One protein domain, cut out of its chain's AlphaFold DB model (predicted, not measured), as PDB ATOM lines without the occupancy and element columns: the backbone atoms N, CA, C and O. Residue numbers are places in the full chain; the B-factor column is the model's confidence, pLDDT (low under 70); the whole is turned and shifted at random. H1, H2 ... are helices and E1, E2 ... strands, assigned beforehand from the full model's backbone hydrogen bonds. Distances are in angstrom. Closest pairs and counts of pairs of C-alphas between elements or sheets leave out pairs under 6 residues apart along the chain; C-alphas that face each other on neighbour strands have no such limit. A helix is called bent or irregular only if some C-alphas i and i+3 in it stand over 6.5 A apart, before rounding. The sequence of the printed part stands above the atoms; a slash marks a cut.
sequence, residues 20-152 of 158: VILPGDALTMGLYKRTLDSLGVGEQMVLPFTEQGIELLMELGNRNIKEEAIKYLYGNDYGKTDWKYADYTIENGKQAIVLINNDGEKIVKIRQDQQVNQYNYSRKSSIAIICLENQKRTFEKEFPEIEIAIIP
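What this domain is: This is residues 20 to 152 of the 158 residues of an uncharacterized protein of Clostridium carboxidivorans P7 (UniProt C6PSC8). A strongly twisted sheet of four strands, E3 to E6, makes the core, with H3 packed on one face and H5 on the other, while the long helix H4 comes alongside. At one end sits a smaller part, the strand pair E1 and E2 with H1 and H2 to either side; residue 104 of H4 packs on E2. The printed part has 133 residues with five named helices and six named strands, in the order E1 H1 E2 H2 H3 E3 E4 H4 E5 H5 E6; the class is mixed, helices and strands. The large sheet runs E3, E4, E5, E6 and is mixed, and E1 and E2 are parallel. The whole is compact, with a radius of gyration of the C-alphas of 14.7 A and spans of 40 by 35 by 27 A.

How they stand to each other: Start in the large sheet at E3, residues 88 to 90, and E4, residues 94 to 98, an antiparallel hairpin with N 90 and O 94 2.8 A apart. E5, residues 127 to 132, is parallel to E4, with N 128 and O 95 at 2.9 A, and E6, residues 147 to 151, is parallel to E5, with N 129 and O 147 at 2.8 A. H3, residues 65 to 74, is on this sheet at a height of 7.5 A; the closest C-alphas of H3 and E4 are those of Lys 66 and Val 98, 5.9 A. H5, residues 133 to 142, is on it at a height of 8.7 A and runs along the strands, at 12 degrees to E6 on the local plane. H5 is irregular: C-alphas 134 and 137 are 7.1 A apart. With H4, residues 104 to 119, there are three layers, helices on both faces of a sheet: H4 and H5 on one face, H3 on the other. Look next at E1, residues 20 to 24, and E2, residues 43 to 48, where N 45 and O 20 are 2.8 A apart. The closest C-alphas of E2 and H4 are those of Gln 44 and Gly 104, 4.9 A. H1, residues 26 to 34, comes closest to E2 at the C-alphas of Met 29 and Val 46, 6.8 A; H2, residues 51 to 62, at those of Gly 53 and Leu 47, 5.5 A. Three strand-helix-strand units, two parallel neighbour strands with a helix between, have right-handed crossovers: E1, H1, E2; E4, H4, E5; E5, H5, E6. In H1, H2, H3 and H4 every O i to N i+4 pair is within hydrogen-bond range; in H5, 4 of 6 are.

Where its parts are: Find C-alpha 20 at (159.522, 174.976, 143.353), where E1 begins. H4 runs 22.9 A from C-alpha 104 at (160.261, 178.016, 134.352); E5 spans 16.7 A, H2 16.5 A and E2 16.1 A. E6 ends with C-alpha 151 at (143.100, 184.202, 127.453).

The domain as a whole: The two C-alphas farthest apart, of Glu 51 and Tyr 121, are 44.5 A apart. The printed part has no cut, and the link H3 to E3, residues 75 to 87, is long. The mean pLDDT of the printed part is 84.1; residues 23 to 24, 48 and 121 to 125 are under 70.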
ATOM      1  N   VAL A  20     158.651 173.966 142.732       70.25
ATOM      2  CA  VAL A  20     159.522 174.976 143.353       70.25
ATOM      3  C   VAL A  20     158.891 176.342 143.142       70.25
ATOM      4  O   VAL A  20     158.600 176.714 142.010       70.25
ATOM      5  N   ILE A  21     158.695 177.088 144.229       71.12
ATOM      6  CA  ILE A  21     158.169 178.454 144.192       71.12
ATOM      7  C   ILE A  21     159.298 179.390 144.605       71.12
ATOM      8  O   ILE A  21     159.855 179.245 145.694       71.12
ATOM      9  N   LEU A  22     159.637 180.338 143.734       70.62
ATOM     10  CA  LEU A  22     160.665 181.347 143.984       70.62
ATOM     11  C   LEU A  22     160.007 182.721 144.184       70.62
ATOM     12  O   LEU A  22     159.778 183.421 143.194       70.62
ATOM     13  N   PRO A  23     159.686 183.108 145.435       68.06
ATOM     14  CA  PRO A  23     159.217 184.450 145.751       68.06
ATOM     15  C   PRO A  23     160.392 185.435 145.728       68.06
ATOM     16  O   PRO A  23     161.418 185.209 146.371       68.06
ATOM     17  N   GLY A  24     160.254 186.541 144.999       69.25
ATOM     18  CA  GLY A  24     161.294 187.567 144.925       69.25
ATOM     19  C   GLY A  24     160.777 188.915 144.439       69.25
ATOM     20  O   GLY A  24     159.645 189.028 143.968       69.25
ATOM     21  N   ASP A  25     161.617 189.941 144.561       74.69
ATOM     22  CA  ASP A  25     161.359 191.245 143.953       74.69
ATOM     23  C   ASP A  25     161.582 191.208 142.428       74.69
ATOM     24  O   ASP A  25     162.092 190.234 141.863       74.69
ATOM     25  N   ALA A  26     161.211 192.289 141.737       71.12
ATOM     26  CA  ALA A  26     161.320 192.372 140.281       71.12
ATOM     27  C   ALA A  26     162.756 192.157 139.758       71.12
ATOM     28  O   ALA A  26     162.940 191.624 138.659       71.12
ATOM     29  N   LEU A  27     163.779 192.540 140.530       75.62
ATOM     30  CA  LEU A  27     165.182 192.392 140.151       75.62
ATOM     31  C   LEU A  27     165.634 190.937 140.302       75.62
ATOM     32  O   LEU A  27     166.247 190.396 139.377       75.62
ATOM     33  N   THR A  28     165.284 190.286 141.411       70.38
ATOM     34  CA  THR A  28     165.520 188.855 141.636       70.38
ATOM     35  C   THR A  28     164.817 188.018 140.571       70.38
ATOM     36  O   THR A  28     165.454 187.189 139.921       70.38
ATOM     37  N   MET A  29     163.539 188.290 140.300       72.12
ATOM     38  CA  MET A  29     162.786 187.603 139.247       72.12
ATOM     39  C   MET A  29     163.398 187.826 137.858       72.12
ATOM     40  O   MET A  29     163.494 186.892 137.061       72.12
ATOM     41  N   GLY A  30     163.846 189.050 137.562       72.19
ATOM     42  CA  GLY A  30     164.529 189.373 136.311       72.19
ATOM     43  C   GLY A  30     165.861 188.635 136.150       72.19
ATOM     44  O   GLY A  30     166.185 188.179 135.053       72.19
ATOM     45  N   LEU A  31     166.625 188.473 137.234       72.19
ATOM     46  CA  LEU A  31     167.850 187.677 137.232       72.19
ATOM     47  C   LEU A  31     167.544 186.200 136.967       72.19
ATOM     48  O   LEU A  31     168.105 185.645 136.025       72.19
ATOM     49  N   TYR A  32     166.592 185.622 137.705       70.75
ATOM     50  CA  TYR A  32     166.175 184.229 137.529       70.75
ATOM     51  C   TYR A  32     165.707 183.932 136.109       70.75
ATOM     52  O   TYR A  32     166.102 182.916 135.557       70.75
ATOM     53  N   LYS A  33     164.920 184.814 135.479       70.75
ATOM     54  CA  LYS A  33     164.460 184.616 134.091       70.75
ATOM     55  C   LYS A  33     165.606 184.601 133.071       70.75
ATOM     56  O   LYS A  33     165.526 183.871 132.077       70.75
ATOM     57  N   ARG A  34     166.657 185.399 133.299       73.38
ATOM     58  CA  ARG A  34     167.844 185.473 132.423       73.38
ATOM     59  C   ARG A  34     168.768 184.275 132.589       73.38
ATOM     60  O   ARG A  34     169.313 183.807 131.599       73.38
ATOM     61  N   THR A  35     168.934 183.790 133.814       77.50
ATOM     62  CA  THR A  35     169.779 182.632 134.147       77.50
ATOM     63  C   THR A  35     168.933 181.386 134.409       77.50
ATOM     64  O   THR A  35     169.269 180.576 135.268       77.50
ATOM     65  N   LEU A  36     167.769 181.298 133.760       81.94
ATOM     66  CA  LEU A  36     166.794 180.254 134.035       81.94
ATOM     67  C   LEU A  36     167.316 178.925 133.499       81.94
ATOM     68  O   LEU A  36     167.378 178.738 132.284       81.94
ATOM     69  N   ASP A  37     167.631 178.019 134.416       81.88
ATOM     70  CA  ASP A  37     168.037 176.650 134.128       81.88
ATOM     71  C   ASP A  37     166.996 175.658 134.651       81.88
ATOM     72  O   ASP A  37     166.298 175.912 135.633       81.88
ATOM     73  N   SER A  38     166.904 174.513 133.973       81.75
ATOM     74  CA  SER A  38     166.035 173.399 134.360       81.75
ATOM     75  C   SER A  38     166.612 172.714 135.599       81.75
ATOM     76  O   SER A  38     167.753 172.249 135.578       81.75
ATOM     77  N   LEU A  39     165.816 172.616 136.661       81.31
ATOM     78  CA  LEU A  39     166.128 171.878 137.887       81.31
ATOM     79  C   LEU A  39     165.692 170.405 137.807       81.31
ATOM     80  O   LEU A  39     165.974 169.618 138.712       81.31
ATOM     81  N   GLY A  40     165.009 170.016 136.727       77.81
ATOM     82  CA  GLY A  40     164.489 168.667 136.529       77.81
ATOM     83  C   GLY A  40     163.285 168.354 137.416       77.81
ATOM     84  O   GLY A  40     163.051 167.181 137.725       77.81
ATOM     85  N   VAL A  41     162.549 169.386 137.834       78.81
ATOM     86  CA  VAL A  41     161.347 169.263 138.666       78.81
ATOM     87  C   VAL A  41     160.075 169.238 137.811       78.81
ATOM     88  O   VAL A  41     160.136 169.376 136.588       78.81
ATOM     89  N   GLY A  42     158.925 168.990 138.441       77.44
ATOM     90  CA  GLY A  42     157.641 168.965 137.736       77.44
ATOM     91  C   GLY A  42     157.213 170.350 137.259       77.44
ATOM     92  O   GLY A  42     156.702 170.480 136.152       77.44
ATOM     93  N   GLU A  43     157.454 171.366 138.087       80.81
ATOM     94  CA  GLU A  43     157.072 172.752 137.826       80.81
ATOM     95  C   GLU A  43     157.959 173.709 138.637       80.81
ATOM     96  O   GLU A  43     158.260 173.462 139.813       80.81
ATOM     97  N   GLN A  44     158.383 174.810 138.017       85.00
ATOM     98  CA  GLN A  44     159.216 175.840 138.643       85.00
ATOM     99  C   GLN A  44     158.545 177.206 138.503       85.00
ATOM    100  O   GLN A  44     158.771 177.934 137.543       85.00
ATOM    101  N   MET A  45     157.717 177.580 139.473       80.69
ATOM    102  CA  MET A  45     156.986 178.844 139.434       80.69
ATOM    103  C   MET A  45     157.835 179.993 139.969       80.69
ATOM    104  O   MET A  45     158.381 179.940 141.075       80.69
ATOM    105  N   VAL A  46     157.896 181.072 139.192       75.00
ATOM    106  CA  VAL A  46     158.515 182.334 139.602       75.00
ATOM    107  C   VAL A  46     157.403 183.357 139.786       75.00
ATOM    108  O   VAL A  46     156.866 183.882 138.809       75.00
ATOM    109  N   LEU A  47     157.054 183.623 141.043       74.19
ATOM    110  CA  LEU A  47     155.940 184.491 141.417       74.19
ATOM    111  C   LEU A  47     156.459 185.701 142.203       74.19
ATOM    112  O   LEU A  47     157.358 185.549 143.032       74.19
ATOM    113  N   PRO A  48     155.912 186.906 141.968       68.75
ATOM    114  CA  PRO A  48     156.233 188.045 142.814       68.75
ATOM    115  C   PRO A  48     155.722 187.776 144.233       68.75
ATOM    116  O   PRO A  48     154.624 187.246 144.405       68.75
ATOM    117  N   PHE A  49     156.489 188.157 145.258       75.56
ATOM    118  CA  PHE A  49     156.020 188.071 146.648       75.56
ATOM    119  C   PHE A  49     155.107 189.255 146.992       75.56
ATOM    120  O   PHE A  49     155.414 190.097 147.833       75.56
ATOM    121  N   THR A  50     154.003 189.345 146.260       78.50
ATOM    122  CA  THR A  50     152.937 190.337 146.412       78.50
ATOM    123  C   THR A  50     151.621 189.616 146.683       78.50
ATOM    124  O   THR A  50     151.515 188.416 146.438       78.50
ATOM    125  N   GLU A  51     150.609 190.343 147.160       79.44
ATOM    126  CA  GLU A  51     149.255 189.806 147.376       79.44
ATOM    127  C   GLU A  51     148.733 189.084 146.125       79.44
ATOM    128  O   GLU A  51     148.416 187.904 146.186       79.44
ATOM    129  N   GLN A  52     148.850 189.724 144.960       75.38
ATOM    130  CA  GLN A  52     148.498 189.150 143.654       75.38
ATOM    131  C   GLN A  52     149.241 187.839 143.338       75.38
ATOM    132  O   GLN A  52     148.680 186.924 142.741       75.38
ATOM    133  N   GLY A  53     150.521 187.730 143.712       76.50
ATOM    134  CA  GLY A  53     151.298 186.507 143.504       76.50
ATOM    135  C   GLY A  53     150.877 185.369 144.438       76.50
ATOM    136  O   GLY A  53     150.885 184.208 144.029       76.50
ATOM    137  N   ILE A  54     150.480 185.695 145.671       79.88
ATOM    138  CA  ILE A  54     149.950 184.735 146.649       79.88
ATOM    139  C   ILE A  54     148.553 184.268 146.233       79.88
ATOM    140  O   ILE A  54     148.294 183.067 146.243       79.88
ATOM    141  N   GLU A  55     147.679 185.182 145.819       82.06
ATOM    142  CA  GLU A  55     146.339 184.853 145.318       82.06
ATOM    143  C   GLU A  55     146.417 183.945 144.087       82.06
ATOM    144  O   GLU A  55     145.747 182.917 144.041       82.06
ATOM    145  N   LEU A  56     147.314 184.240 143.138       78.50
ATOM    146  CA  LEU A  56     147.552 183.370 141.984       78.50
ATOM    147  C   LEU A  56     147.978 181.957 142.412       78.50
ATOM    148  O   LEU A  56     147.519 180.970 141.839       78.50
ATOM    149  N   LEU A  57     148.845 181.842 143.422       81.25
ATOM    150  CA  LEU A  57     149.251 180.544 143.960       81.25
ATOM    151  C   LEU A  57     148.065 179.790 144.580       81.25
ATOM    152  O   LEU A  57     147.946 178.580 144.388       81.25
ATOM    153  N   MET A  58     147.204 180.491 145.319       82.56
ATOM    154  CA  MET A  58     146.003 179.905 145.913       82.56
ATOM    155  C   MET A  58     145.039 179.401 144.838       82.56
ATOM    156  O   MET A  58     144.592 178.257 144.921       82.56
ATOM    157  N   GLU A  59     144.786 180.195 143.798       84.25
ATOM    158  CA  GLU A  59     143.925 179.792 142.681       84.25
ATOM    159  C   GLU A  59     144.479 178.568 141.942       84.25
ATOM    160  O   GLU A  59     143.737 177.624 141.667       84.25
ATOM    161  N   LEU A  60     145.794 178.512 141.704       81.81
ATOM    162  CA  LEU A  60     146.452 177.338 141.112       81.81
ATOM    163  C   LEU A  60     146.328 176.075 141.979       81.81
ATOM    164  O   LEU A  60     146.361 174.967 141.448       81.81
ATOM    165  N   GLY A  61     146.208 176.228 143.300       80.25
ATOM    166  CA  GLY A  61     145.969 175.121 144.227       80.25
ATOM    167  C   GLY A  61     144.505 174.674 144.288       80.25
ATOM    168  O   GLY A  61     144.235 173.506 144.567       80.25
ATOM    169  N   ASN A  62     143.567 175.583 144.016       85.56
ATOM    170  CA  ASN A  62     142.128 175.329 144.109       85.56
ATOM    171  C   ASN A  62     141.522 174.808 142.799       85.56
ATOM    172  O   ASN A  62     140.532 174.074 142.825       85.56
ATOM    173  N   ARG A  63     142.091 175.200 141.657       87.44
ATOM    174  CA  ARG A  63     141.524 174.978 140.323       87.44
ATOM    175  C   ARG A  63     142.558 174.427 139.360       87.44
ATOM    176  O   ARG A  63     143.740 174.762 139.414       87.44
ATOM    177  N   ASN A  64     142.094 173.644 138.390       88.44
ATOM    178  CA  ASN A  64     142.943 173.221 137.285       88.44
ATOM    179  C   ASN A  64     142.962 174.300 136.196       88.44
ATOM    180  O   ASN A  64     142.393 174.124 135.119       88.44
ATOM    181  N   ILE A  65     143.629 175.424 136.477       88.75
ATOM    182  CA  ILE A  65     143.677 176.589 135.578       88.75
ATOM    183  C   ILE A  65     144.172 176.198 134.175       88.75
ATOM    184  O   ILE A  65     143.696 176.735 133.178       88.75
ATOM    185  N   LYS A  66     145.089 175.226 134.078       90.25
ATOM    186  CA  LYS A  66     145.606 174.721 132.795       90.25
ATOM    187  C   LYS A  66     144.505 174.054 131.967       90.25
ATOM    188  O   LYS A  66     144.376 174.340 130.777       90.25
ATOM    189  N   GLU A  67     143.692 173.209 132.596       92.38
ATOM    190  CA  GLU A  67     142.573 172.534 131.933       92.38
ATOM    191  C   GLU A  67     141.433 173.497 131.596       92.38
ATOM    192  O   GLU A  67     140.813 173.409 130.539       92.38
ATOM    193  N   GLU A  68     141.146 174.441 132.482       93.56
ATOM    194  CA  GLU A  68     140.130 175.455 132.222       93.56
ATOM    195  C   GLU A  68     140.541 176.360 131.052       93.56
ATOM    196  O   GLU A  68     139.719 176.643 130.181       93.56
ATOM    197  N   ALA A  69     141.812 176.765 130.989       93.38
ATOM    198  CA  ALA A  69     142.347 177.586 129.907       93.38
ATOM    199  C   ALA A  69     142.295 176.869 128.551       93.38
ATOM    200  O   ALA A  69     141.890 177.470 127.554       93.38
ATOM    201  N   ILE A  70     142.664 175.581 128.499       94.56
ATOM    202  CA  ILE A  70     142.586 174.821 127.244       94.56
ATOM    203  C   ILE A  70     141.130 174.630 126.804       94.56
ATOM    204  O   ILE A  70     140.828 174.820 125.627       94.56
ATOM    205  N   LYS A  71     140.211 174.359 127.742       94.25
ATOM    206  CA  LYS A  71     138.771 174.257 127.452       94.25
ATOM    207  C   LYS A  71     138.184 175.566 126.953       94.25
ATOM    208  O   LYS A  71     137.333 175.557 126.070       94.25
ATOM    209  N   TYR A  72     138.624 176.689 127.510       94.50
ATOM    210  CA  TYR A  72     138.175 178.005 127.075       94.50
ATOM    211  C   TYR A  72     138.525 178.268 125.604       94.50
ATOM    212  O   TYR A  72     137.698 178.796 124.866       94.50
ATOM    213  N   LEU A  73     139.728 177.879 125.175       94.50
ATOM    214  CA  LEU A  73     140.204 178.121 123.812       94.50
ATOM    215  C   LEU A  73     139.706 177.092 122.794       94.50
ATOM    216  O   LEU A  73     139.370 177.463 121.672       94.50
ATOM    217  N   TYR A  74     139.676 175.815 123.172       93.12
ATOM    218  CA  TYR A  74     139.481 174.700 122.240       93.12
ATOM    219  C   TYR A  74     138.257 173.836 122.574       93.12
ATOM    220  O   TYR A  74     138.051 172.789 121.968       93.12
ATOM    221  N   GLY A  75     137.430 174.224 123.547       91.31
ATOM    222  CA  GLY A  75     136.275 173.430 123.961       91.31
ATOM    223  C   GLY A  75     136.694 172.046 124.462       91.31
ATOM    224  O   GLY A  75     137.424 171.931 125.441       91.31
ATOM    225  N   ASN A  76     136.234 170.992 123.790       90.25
ATOM    226  CA  ASN A  76     136.624 169.608 124.093       90.25
ATOM    227  C   ASN A  76     137.647 169.043 123.093       90.25
ATOM    228  O   ASN A  76     137.993 167.865 123.182       90.25
ATOM    229  N   ASP A  77     138.147 169.863 122.166       90.25
ATOM    230  CA  ASP A  77     139.044 169.448 121.085       90.25
ATOM    231  C   ASP A  77     140.517 169.522 121.521       90.25
ATOM    232  O   ASP A  77     141.373 170.144 120.890       90.25
ATOM    233  N   TYR A  78     140.819 168.870 122.644       92.50
ATOM    234  CA  TYR A  78     142.172 168.694 123.161       92.50
ATOM    235  C   TYR A  78     142.343 167.286 123.745       92.50
ATOM    236  O   TYR A  78     141.396 166.636 124.188       92.50
ATOM    237  N   GLY A  79     143.574 166.785 123.732       90.88
ATOM    238  CA  GLY A  79     143.886 165.409 124.094       90.88
ATOM    239  C   GLY A  79     145.164 165.265 124.902       90.88
ATOM    240  O   GLY A  79     145.803 166.238 125.314       90.88
ATOM    241  N   LYS A  80     145.545 164.005 125.127       88.75
ATOM    242  CA  LYS A  80     146.807 163.669 125.786       88.75
ATOM    243  C   LYS A  80     147.987 164.155 124.954       88.75
ATOM    244  O   LYS A  80     147.971 164.067 123.729       88.75
ATOM    245  N   THR A  81     149.001 164.642 125.655       88.38
ATOM    246  CA  THR A  81     150.231 165.122 125.039       88.38
ATOM    247  C   THR A  81     151.090 163.983 124.481       88.38
ATOM    248  O   THR A  81     151.222 162.930 125.111       88.38
ATOM    249  N   ASP A  82     151.715 164.229 123.330       83.06
ATOM    250  CA  ASP A  82     152.767 163.375 122.758       83.06
ATOM    251  C   ASP A  82     154.168 163.801 123.232       83.06
ATOM    252  O   ASP A  82     155.148 163.062 123.101       83.06
ATOM    253  N   TRP A  83     154.276 164.994 123.824       83.81
ATOM    254  CA  TRP A  83     155.514 165.551 124.338       83.81
ATOM    255  C   TRP A  83     155.414 165.804 125.839       83.81
ATOM    256  O   TRP A  83     154.697 166.678 126.293       83.81
ATOM    257  N   LYS A  84     156.222 165.099 126.634       81.50
ATOM    258  CA  LYS A  84     156.189 165.122 128.114       81.50
ATOM    259  C   LYS A  84     156.250 166.493 128.819       81.50
ATOM    260  O   LYS A  84     156.163 166.517 130.041       81.50
ATOM    261  N   TYR A  85     156.527 167.579 128.103       84.56
ATOM    262  CA  TYR A  85     156.595 168.939 128.647       84.56
ATOM    263  C   TYR A  85     155.448 169.839 128.167       84.56
ATOM    264  O   TYR A  85     155.354 170.980 128.611       84.56
ATOM    265  N   ALA A  86     154.590 169.333 127.281       90.00
ATOM    266  CA  ALA A  86     153.331 169.959 126.933       90.00
ATOM    267  C   ALA A  86     152.216 169.516 127.876       90.00
ATOM    268  O   ALA A  86     152.258 168.436 128.464       90.00
ATOM    269  N   ASP A  87     151.233 170.393 128.039       91.81
ATOM    270  CA  ASP A  87     150.065 170.126 128.871       91.81
ATOM    271  C   ASP A  87     149.025 169.327 128.085       91.81
ATOM    272  O   ASP A  87     148.430 168.388 128.612       91.81
ATOM    273  N   TYR A  88     148.853 169.657 126.801       94.38
ATOM    274  CA  TYR A  88     147.832 169.064 125.941       94.38
ATOM    275  C   TYR A  88     148.314 168.923 124.497       94.38
ATOM    276  O   TYR A  88     149.215 169.635 124.054       94.38
ATOM    277  N   THR A  89     147.668 168.037 123.747       93.69
ATOM    278  CA  THR A  89     147.691 168.067 122.277       93.69
ATOM    279  C   THR A  89     146.413 168.748 121.791       93.69
ATOM    280  O   THR A  89     145.333 168.404 122.263       93.69
ATOM    281  N   ILE A  90     146.524 169.691 120.860       92.38
ATOM    282  CA  ILE A  90     145.406 170.368 120.182       92.38
ATOM    283  C   ILE A  90     145.363 169.954 118.702       92.38
ATOM    284  O   ILE A  90     146.118 169.078 118.265       92.38
ATOM    285  N   GLU A  91     144.471 170.570 117.924       85.38
ATOM    286  CA  GLU A  91     144.285 170.268 116.503       85.38
ATOM    287  C   GLU A  91     145.602 170.152 115.715       85.38
ATOM    288  O   GLU A  91     146.580 170.874 115.934       85.38
ATOM    289  N   ASN A  92     145.609 169.227 114.750       81.44
ATOM    290  CA  ASN A  92     146.751 168.927 113.880       81.44
ATOM    291  C   ASN A  92     148.009 168.414 114.613       81.44
ATOM    292  O   ASN A  92     149.118 168.535 114.093       81.44
ATOM    293  N   GLY A  93     147.849 167.829 115.808       84.31
ATOM    294  CA  GLY A  93     148.950 167.229 116.578       84.31
ATOM    295  C   GLY A  93     149.856 168.257 117.259       84.31
ATOM    296  O   GLY A  93     150.953 167.923 117.718       84.31
ATOM    297  N   LYS A  94     149.421 169.519 117.316       90.06
ATOM    298  CA  LYS A  94     150.179 170.599 117.939       90.06
ATOM    299  C   LYS A  94     150.169 170.434 119.461       90.06
ATOM    300  O   LYS A  94     149.162 170.069 120.050       90.06
ATOM    301  N   GLN A  95     151.300 170.685 120.097       93.12
ATOM    302  CA  GLN A  95     151.527 170.529 121.526       93.12
ATOM    303  C   GLN A  95     151.320 171.881 122.220       93.12
ATOM    304  O   GLN A  95     152.065 172.831 121.987       93.12
ATOM    305  N   ALA A  96     150.294 171.989 123.057       94.38
ATOM    306  CA  ALA A  96     149.970 173.201 123.795       94.38
ATOM    307  C   ALA A  96     150.669 173.223 125.163       94.38
ATOM    308  O   ALA A  96     150.604 172.258 125.929       94.38
ATOM    309  N   ILE A  97     151.309 174.349 125.475       94.75
ATOM    310  CA  ILE A  97     151.937 174.638 126.765       94.75
ATOM    311  C   ILE A  97     151.230 175.836 127.387       94.75
ATOM    312  O   ILE A  97     151.286 176.945 126.856       94.75
ATOM    313  N   VAL A  98     150.614 175.631 128.545       93.19
ATOM    314  CA  VAL A  98     149.989 176.693 129.333       93.19
ATOM    315  C   VAL A  98     151.033 177.331 130.256       93.19
ATOM    316  O   VAL A  98     151.546 176.683 131.172       93.19
ATOM    317  N   LEU A  99     151.333 178.613 130.020       91.31
ATOM    318  CA  LEU A  99     152.335 179.429 130.726       91.31
ATOM    319  C   LEU A  99     151.719 180.579 131.541       91.31
ATOM    320  O   LEU A  99     152.339 181.626 131.727       91.31
ATOM    321  N   ILE A 100     150.517 180.382 132.078       87.44
ATOM    322  CA  ILE A 100     149.833 181.377 132.918       87.44
ATOM    323  C   ILE A 100     150.658 181.721 134.169       87.44
ATOM    324  O   ILE A 100     150.863 182.886 134.500       87.44
ATOM    325  N   ASN A 101     151.217 180.707 134.823       80.81
ATOM    326  CA  ASN A 101     152.019 180.839 136.039       80.81
ATOM    327  C   ASN A 101     153.526 181.035 135.785       80.81
ATOM    328  O   ASN A 101     154.317 180.992 136.725       80.81
ATOM    329  N   ASN A 102     153.931 181.257 134.529       78.19
ATOM    330  CA  ASN A 102     155.333 181.365 134.118       78.19
ATOM    331  C   ASN A 102     156.202 180.180 134.586       78.19
ATOM    332  O   ASN A 102     157.305 180.397 135.092       78.19
ATOM    333  N   ASP A 103     155.715 178.944 134.434       86.00
ATOM    334  CA  ASP A 103     156.481 177.738 134.764       86.00
ATOM    335  C   ASP A 103     157.834 177.709 134.029       86.00
ATOM    336  O   ASP A 103     157.934 177.536 132.808       86.00
ATOM    337  N   GLY A 104     158.894 177.891 134.809       85.31
ATOM    338  CA  GLY A 104     160.261 178.016 134.352       85.31
ATOM    339  C   GLY A 104     160.814 176.738 133.735       85.31
ATOM    340  O   GLY A 104     161.603 176.825 132.794       85.31
ATOM    341  N   GLU A 105     160.369 175.560 134.178       87.50
ATOM    342  CA  GLU A 105     160.793 174.300 133.557       87.50
ATOM    343  C   GLU A 105     160.331 174.255 132.103       87.50
ATOM    344  O   GLU A 105     161.128 174.009 131.195       87.50
ATOM    345  N   LYS A 106     159.062 174.589 131.861       89.69
ATOM    346  CA  LYS A 106     158.483 174.624 130.515       89.69
ATOM    347  C   LYS A 106     159.138 175.680 129.636       89.69
ATOM    348  O   LYS A 106     159.479 175.374 128.497       89.69
ATOM    349  N   ILE A 107     159.393 176.878 130.167       90.31
ATOM    350  CA  ILE A 107     160.128 177.937 129.451       90.31
ATOM    351  C   ILE A 107     161.495 177.419 128.981       90.31
ATOM    352  O   ILE A 107     161.846 177.574 127.809       90.31
ATOM    353  N   VAL A 108     162.251 176.743 129.852       89.19
ATOM    354  CA  VAL A 108     163.548 176.159 129.473       89.19
ATOM    355  C   VAL A 108     163.381 175.087 128.394       89.19
ATOM    356  O   VAL A 108     164.176 175.046 127.454       89.19
ATOM    357  N   LYS A 109     162.349 174.238 128.472       89.25
ATOM    358  CA  LYS A 109     162.106 173.200 127.451       89.25
ATOM    359  C   LYS A 109     161.694 173.766 126.100       89.25
ATOM    360  O   LYS A 109     162.148 173.239 125.089       89.25
ATOM    361  N   ILE A 110     160.927 174.852 126.073       90.25
ATOM    362  CA  ILE A 110     160.600 175.571 124.835       90.25
ATOM    363  C   ILE A 110     161.874 176.138 124.202       90.25
ATOM    364  O   ILE A 110     162.108 175.927 123.014       90.25
ATOM    365  N   ARG A 111     162.740 176.793 124.989       89.06
ATOM    366  CA  ARG A 111     164.027 177.317 124.492       89.06
ATOM    367  C   ARG A 111     164.907 176.199 123.919       89.06
ATOM    368  O   ARG A 111     165.501 176.368 122.857       89.06
ATOM    369  N   GLN A 112     164.971 175.052 124.598       87.25
ATOM    370  CA  GLN A 112     165.718 173.878 124.130       87.25
ATOM    371  C   GLN A 112     165.147 173.318 122.817       87.25
ATOM    372  O   GLN A 112     165.917 173.011 121.907       87.25
ATOM    373  N   ASP A 113     163.821 173.219 122.691       85.94
ATOM    374  CA  ASP A 113     163.160 172.779 121.456       85.94
ATOM    375  C   ASP A 113     163.451 173.725 120.282       85.94
ATOM    376  O   ASP A 113     163.841 173.276 119.202       85.94
ATOM    377  N   GLN A 114     163.364 175.040 120.500       85.50
ATOM    378  CA  GLN A 114     163.703 176.033 119.478       85.50
ATOM    379  C   GLN A 114     165.149 175.909 119.001       85.50
ATOM    380  O   GLN A 114     165.392 175.915 117.796       85.50
ATOM    381  N   GLN A 115     166.106 175.756 119.922       83.94
ATOM    382  CA  GLN A 115     167.512 175.568 119.563       83.94
ATOM    383  C   GLN A 115     167.689 174.337 118.669       83.94
ATOM    384  O   GLN A 115     168.305 174.423 117.609       83.94
ATOM    385  N   VAL A 116     167.100 173.200 119.050       82.62
ATOM    386  CA  VAL A 116     167.170 171.959 118.262       82.62
ATOM    387  C   VAL A 116     166.526 172.129 116.882       82.62
ATOM    388  O   VAL A 116     167.097 171.690 115.882       82.62
ATOM    389  N   ASN A 117     165.373 172.792 116.796       79.19
ATOM    390  CA  ASN A 117     164.685 173.031 115.526       79.19
ATOM    391  C   ASN A 117     165.472 173.963 114.594       79.19
ATOM    392  O   ASN A 117     165.543 173.690 113.392       79.19
ATOM    393  N   GLN A 118     166.131 174.988 115.145       76.56
ATOM    394  CA  GLN A 118     167.049 175.854 114.400       76.56
ATOM    395  C   GLN A 118     168.237 175.063 113.841       76.56
ATOM    396  O   GLN A 118     168.566 175.213 112.664       76.56
ATOM    397  N   TYR A 119     168.841 174.174 114.640       72.31
ATOM    398  CA  TYR A 119     169.931 173.306 114.176       72.31
ATOM    399  C   TYR A 119     169.489 172.326 113.082       72.31
ATOM    400  O   TYR A 119     170.244 172.064 112.148       72.31
ATOM    401  N   ASN A 120     168.268 171.799 113.176       72.31
ATOM    402  CA  ASN A 120     167.744 170.804 112.240       72.31
ATOM    403  C   ASN A 120     167.105 171.405 110.975       72.31
ATOM    404  O   ASN A 120     166.560 170.656 110.166       72.31
ATOM    405  N   TYR A 121     167.130 172.735 110.796       67.31
ATOM    406  CA  TYR A 121     166.425 173.444 109.715       67.31
ATOM    407  C   TYR A 121     164.931 173.061 109.599       67.31
ATOM    408  O   TYR A 121     164.332 173.140 108.520       67.31
ATOM    409  N   SER A 122     164.314 172.644 110.709       65.75
ATOM    410  CA  SER A 122     162.892 172.308 110.764       65.75
ATOM    411  C   SER A 122     162.077 173.595 110.876       65.75
ATOM    412  O   SER A 122     162.284 174.395 111.783       65.75
ATOM    413  N   ARG A 123     161.161 173.828 109.928       53.16
ATOM    414  CA  ARG A 123     160.507 175.137 109.733       53.16
ATOM    415  C   ARG A 123     159.280 175.414 110.601       53.16
ATOM    416  O   ARG A 123     158.721 176.501 110.487       53.16
ATOM    417  N   LYS A 124     158.795 174.465 111.403       59.00
ATOM    418  CA  LYS A 124     157.582 174.679 112.203       59.00
ATOM    419  C   LYS A 124     157.738 174.055 113.577       59.00
ATOM    420  O   LYS A 124     157.758 172.832 113.689       59.00
ATOM    421  N   SER A 125     157.803 174.900 114.605       64.06
ATOM    422  CA  SER A 125     157.582 174.435 115.968       64.06
ATOM    423  C   SER A 125     156.150 173.911 116.055       64.06
ATOM    424  O   SER A 125     155.191 174.610 115.717       64.06
ATOM    425  N   SER A 126     156.001 172.661 116.482       84.00
ATOM    426  CA  SER A 126     154.704 172.061 116.783       84.00
ATOM    427  C   SER A 126     154.171 172.530 118.138       84.00
ATOM    428  O   SER A 126     153.272 171.896 118.670       84.00
ATOM    429  N   ILE A 127     154.698 173.621 118.702       91.00
ATOM    430  CA  ILE A 127     154.307 174.154 120.007       91.00
ATOM    431  C   ILE A 127     153.344 175.334 119.827       91.00
ATOM    432  O   ILE A 127     153.530 176.182 118.951       91.00
ATOM    433  N   ALA A 128     152.312 175.388 120.667       93.50
ATOM    434  CA  ALA A 128     151.523 176.588 120.938       93.50
ATOM    435  C   ALA A 128     151.699 176.980 122.409       93.50
ATOM    436  O   ALA A 128     151.604 176.128 123.293       93.50
ATOM    437  N   ILE A 129     151.944 178.258 122.678       95.06
ATOM    438  CA  ILE A 129     151.965 178.809 124.035       95.06
ATOM    439  C   ILE A 129     150.596 179.407 124.333       95.06
ATOM    440  O   ILE A 129     150.078 180.188 123.542       95.06
ATOM    441  N   ILE A 130     150.035 179.072 125.489       95.44
ATOM    442  CA  ILE A 130     148.807 179.668 126.015       95.44
ATOM    443  C   ILE A 130     149.179 180.526 127.218       95.44
ATOM    444  O   ILE A 130     149.747 180.021 128.189       95.44
ATOM    445  N   CYS A 131     148.865 181.816 127.171       93.25
ATOM    446  CA  CYS A 131     149.173 182.758 128.246       93.25
ATOM    447  C   CYS A 131     148.042 183.765 128.476       93.25
ATOM    448  O   CYS A 131     147.086 183.830 127.704       93.25
ATOM    449  N   LEU A 132     148.168 184.575 129.525       92.44
ATOM    450  CA  LEU A 132     147.297 185.727 129.738       92.44
ATOM    451  C   LEU A 132     147.578 186.837 128.710       92.44
ATOM    452  O   LEU A 132     148.669 186.908 128.126       92.44
ATOM    453  N   GLU A 133     146.618 187.735 128.506       93.00
ATOM    454  CA  GLU A 133     146.744 188.871 127.586       93.00
ATOM    455  C   GLU A 133     147.950 189.758 127.914       93.00
ATOM    456  O   GLU A 133     148.738 190.092 127.018       93.00
ATOM    457  N   ASN A 134     148.164 190.083 129.190       88.81
ATOM    458  CA  ASN A 134     149.299 190.908 129.608       88.81
ATOM    459  C   ASN A 134     150.674 190.245 129.387       88.81
ATOM    460  O   ASN A 134     151.694 190.937 129.298       88.81
ATOM    461  N   GLN A 135     150.719 188.918 129.243       89.62
ATOM    462  CA  GLN A 135     151.939 188.149 128.995       89.62
ATOM    463  C   GLN A 135     152.291 188.064 127.507       89.62
ATOM    464  O   GLN A 135     153.465 187.874 127.177       89.62
ATOM    465  N   LYS A 136     151.314 188.262 126.612       92.88
ATOM    466  CA  LYS A 136     151.455 188.077 125.158       92.88
ATOM    467  C   LYS A 136     152.714 188.729 124.598       92.88
ATOM    468  O   LYS A 136     153.561 188.064 124.011       92.88
ATOM    469  N   ARG A 137     152.880 190.034 124.833       91.00
ATOM    470  CA  ARG A 137     153.997 190.814 124.277       91.00
ATOM    471  C   ARG A 137     155.362 190.326 124.769       91.00
ATOM    472  O   ARG A 137     156.364 190.509 124.080       91.00
ATOM    473  N   THR A 138     155.419 189.765 125.973       89.75
ATOM    474  CA  THR A 138     156.650 189.198 126.531       89.75
ATOM    475  C   THR A 138     157.001 187.911 125.798       89.75
ATOM    476  O   THR A 138     158.116 187.796 125.292       89.75
ATOM    477  N   PHE A 139     156.039 186.997 125.651       90.94
ATOM    478  CA  PHE A 139     156.270 185.731 124.963       90.94
ATOM    479  C   PHE A 139     156.465 185.890 123.454       90.94
ATOM    480  O   PHE A 139     157.293 185.184 122.900       90.94
ATOM    481  N   GLU A 140     155.823 186.853 122.787       92.31
ATOM    482  CA  GLU A 140     156.059 187.123 121.355       92.31
ATOM    483  C   GLU A 140     157.498 187.580 121.092       92.31
ATOM    484  O   GLU A 140     158.101 187.224 120.083       92.31
ATOM    485  N   LYS A 141     158.068 188.368 122.012       90.12
ATOM    486  CA  LYS A 141     159.472 188.785 121.930       90.12
ATOM    487  C   LYS A 141     160.429 187.638 122.228       90.12
ATOM    488  O   LYS A 141     161.500 187.582 121.633       90.12
ATOM    489  N   GLU A 142     160.079 186.786 123.185       87.69
ATOM    490  CA  GLU A 142     160.926 185.675 123.616       87.69
ATOM    491  C   GLU A 142     160.884 184.497 122.630       87.69
ATOM    492  O   GLU A 142     161.904 183.855 122.394       87.69
ATOM    493  N   PHE A 143     159.729 184.257 122.007       89.69
ATOM    494  CA  PHE A 143     159.437 183.102 121.162       89.69
ATOM    495  C   PHE A 143     158.775 183.508 119.828       89.69
ATOM    496  O   PHE A 143     157.644 183.109 119.555       89.69
ATOM    497  N   PRO A 144     159.466 184.263 118.954       86.62
ATOM    498  CA  PRO A 144     158.860 184.878 117.765       86.62
ATOM    499  C   PRO A 144     158.326 183.887 116.717       86.62
ATOM    500  O   PRO A 144     157.506 184.255 115.883       86.62
ATOM    501  N   GLU A 145     158.795 182.637 116.734       86.38
ATOM    502  CA  GLU A 145     158.405 181.585 115.780       86.38
ATOM    503  C   GLU A 145     157.335 180.626 116.335       86.38
ATOM    504  O   GLU A 145     156.946 179.671 115.658       86.38
ATOM    505  N   ILE A 146     156.879 180.847 117.572       89.62
ATOM    506  CA  ILE A 146     155.888 180.009 118.253       89.62
ATOM    507  C   ILE A 146     154.536 180.718 118.249       89.62
ATOM    508  O   ILE A 146     154.441 181.924 118.463       89.62
ATOM    509  N   GLU A 147     153.471 179.958 118.005       91.75
ATOM    510  CA  GLU A 147     152.113 180.492 118.087       91.75
ATOM    511  C   GLU A 147     151.752 180.794 119.540       91.75
ATOM    512  O   GLU A 147     151.946 179.950 120.414       91.75
ATOM    513  N   ILE A 148     151.196 181.981 119.778       94.44
ATOM    514  CA  ILE A 148     150.750 182.414 121.100       94.44
ATOM    515  C   ILE A 148     149.240 182.613 121.068       94.44
ATOM    516  O   ILE A 148     148.731 183.518 120.402       94.44
ATOM    517  N   ALA A 149     148.539 181.766 121.811       95.25
ATOM    518  CA  ALA A 149     147.130 181.902 122.116       95.25
ATOM    519  C   ALA A 149     146.966 182.618 123.463       95.25
ATOM    520  O   ALA A 149     147.737 182.409 124.401       95.25
ATOM    521  N   ILE A 150     145.956 183.480 123.548       96.44
ATOM    522  CA  ILE A 150     145.730 184.338 124.711       96.44
ATOM    523  C   ILE A 150     144.379 184.057 125.347       96.44
ATOM    524  O   ILE A 150     143.399 183.810 124.647       96.44
ATOM    525  N   ILE A 151     144.335 184.151 126.671       94.62
ATOM    526  CA  ILE A 151     143.100 184.202 127.453       94.62
ATOM    527  C   ILE A 151     143.049 185.517 128.249       94.62
ATOM    528  O   ILE A 151     144.115 186.035 128.593       94.62
ATOM    529  N   PRO A 152     141.853 186.049 128.564       93.69
ATOM    530  CA  PRO A 152     141.727 187.313 129.291       93.69
ATOM    531  C   PRO A 152     142.404 187.277 130.665       93.69
ATOM    532  O   PRO A 152     142.388 186.245 131.336       93.69
TER     533      PRO A 152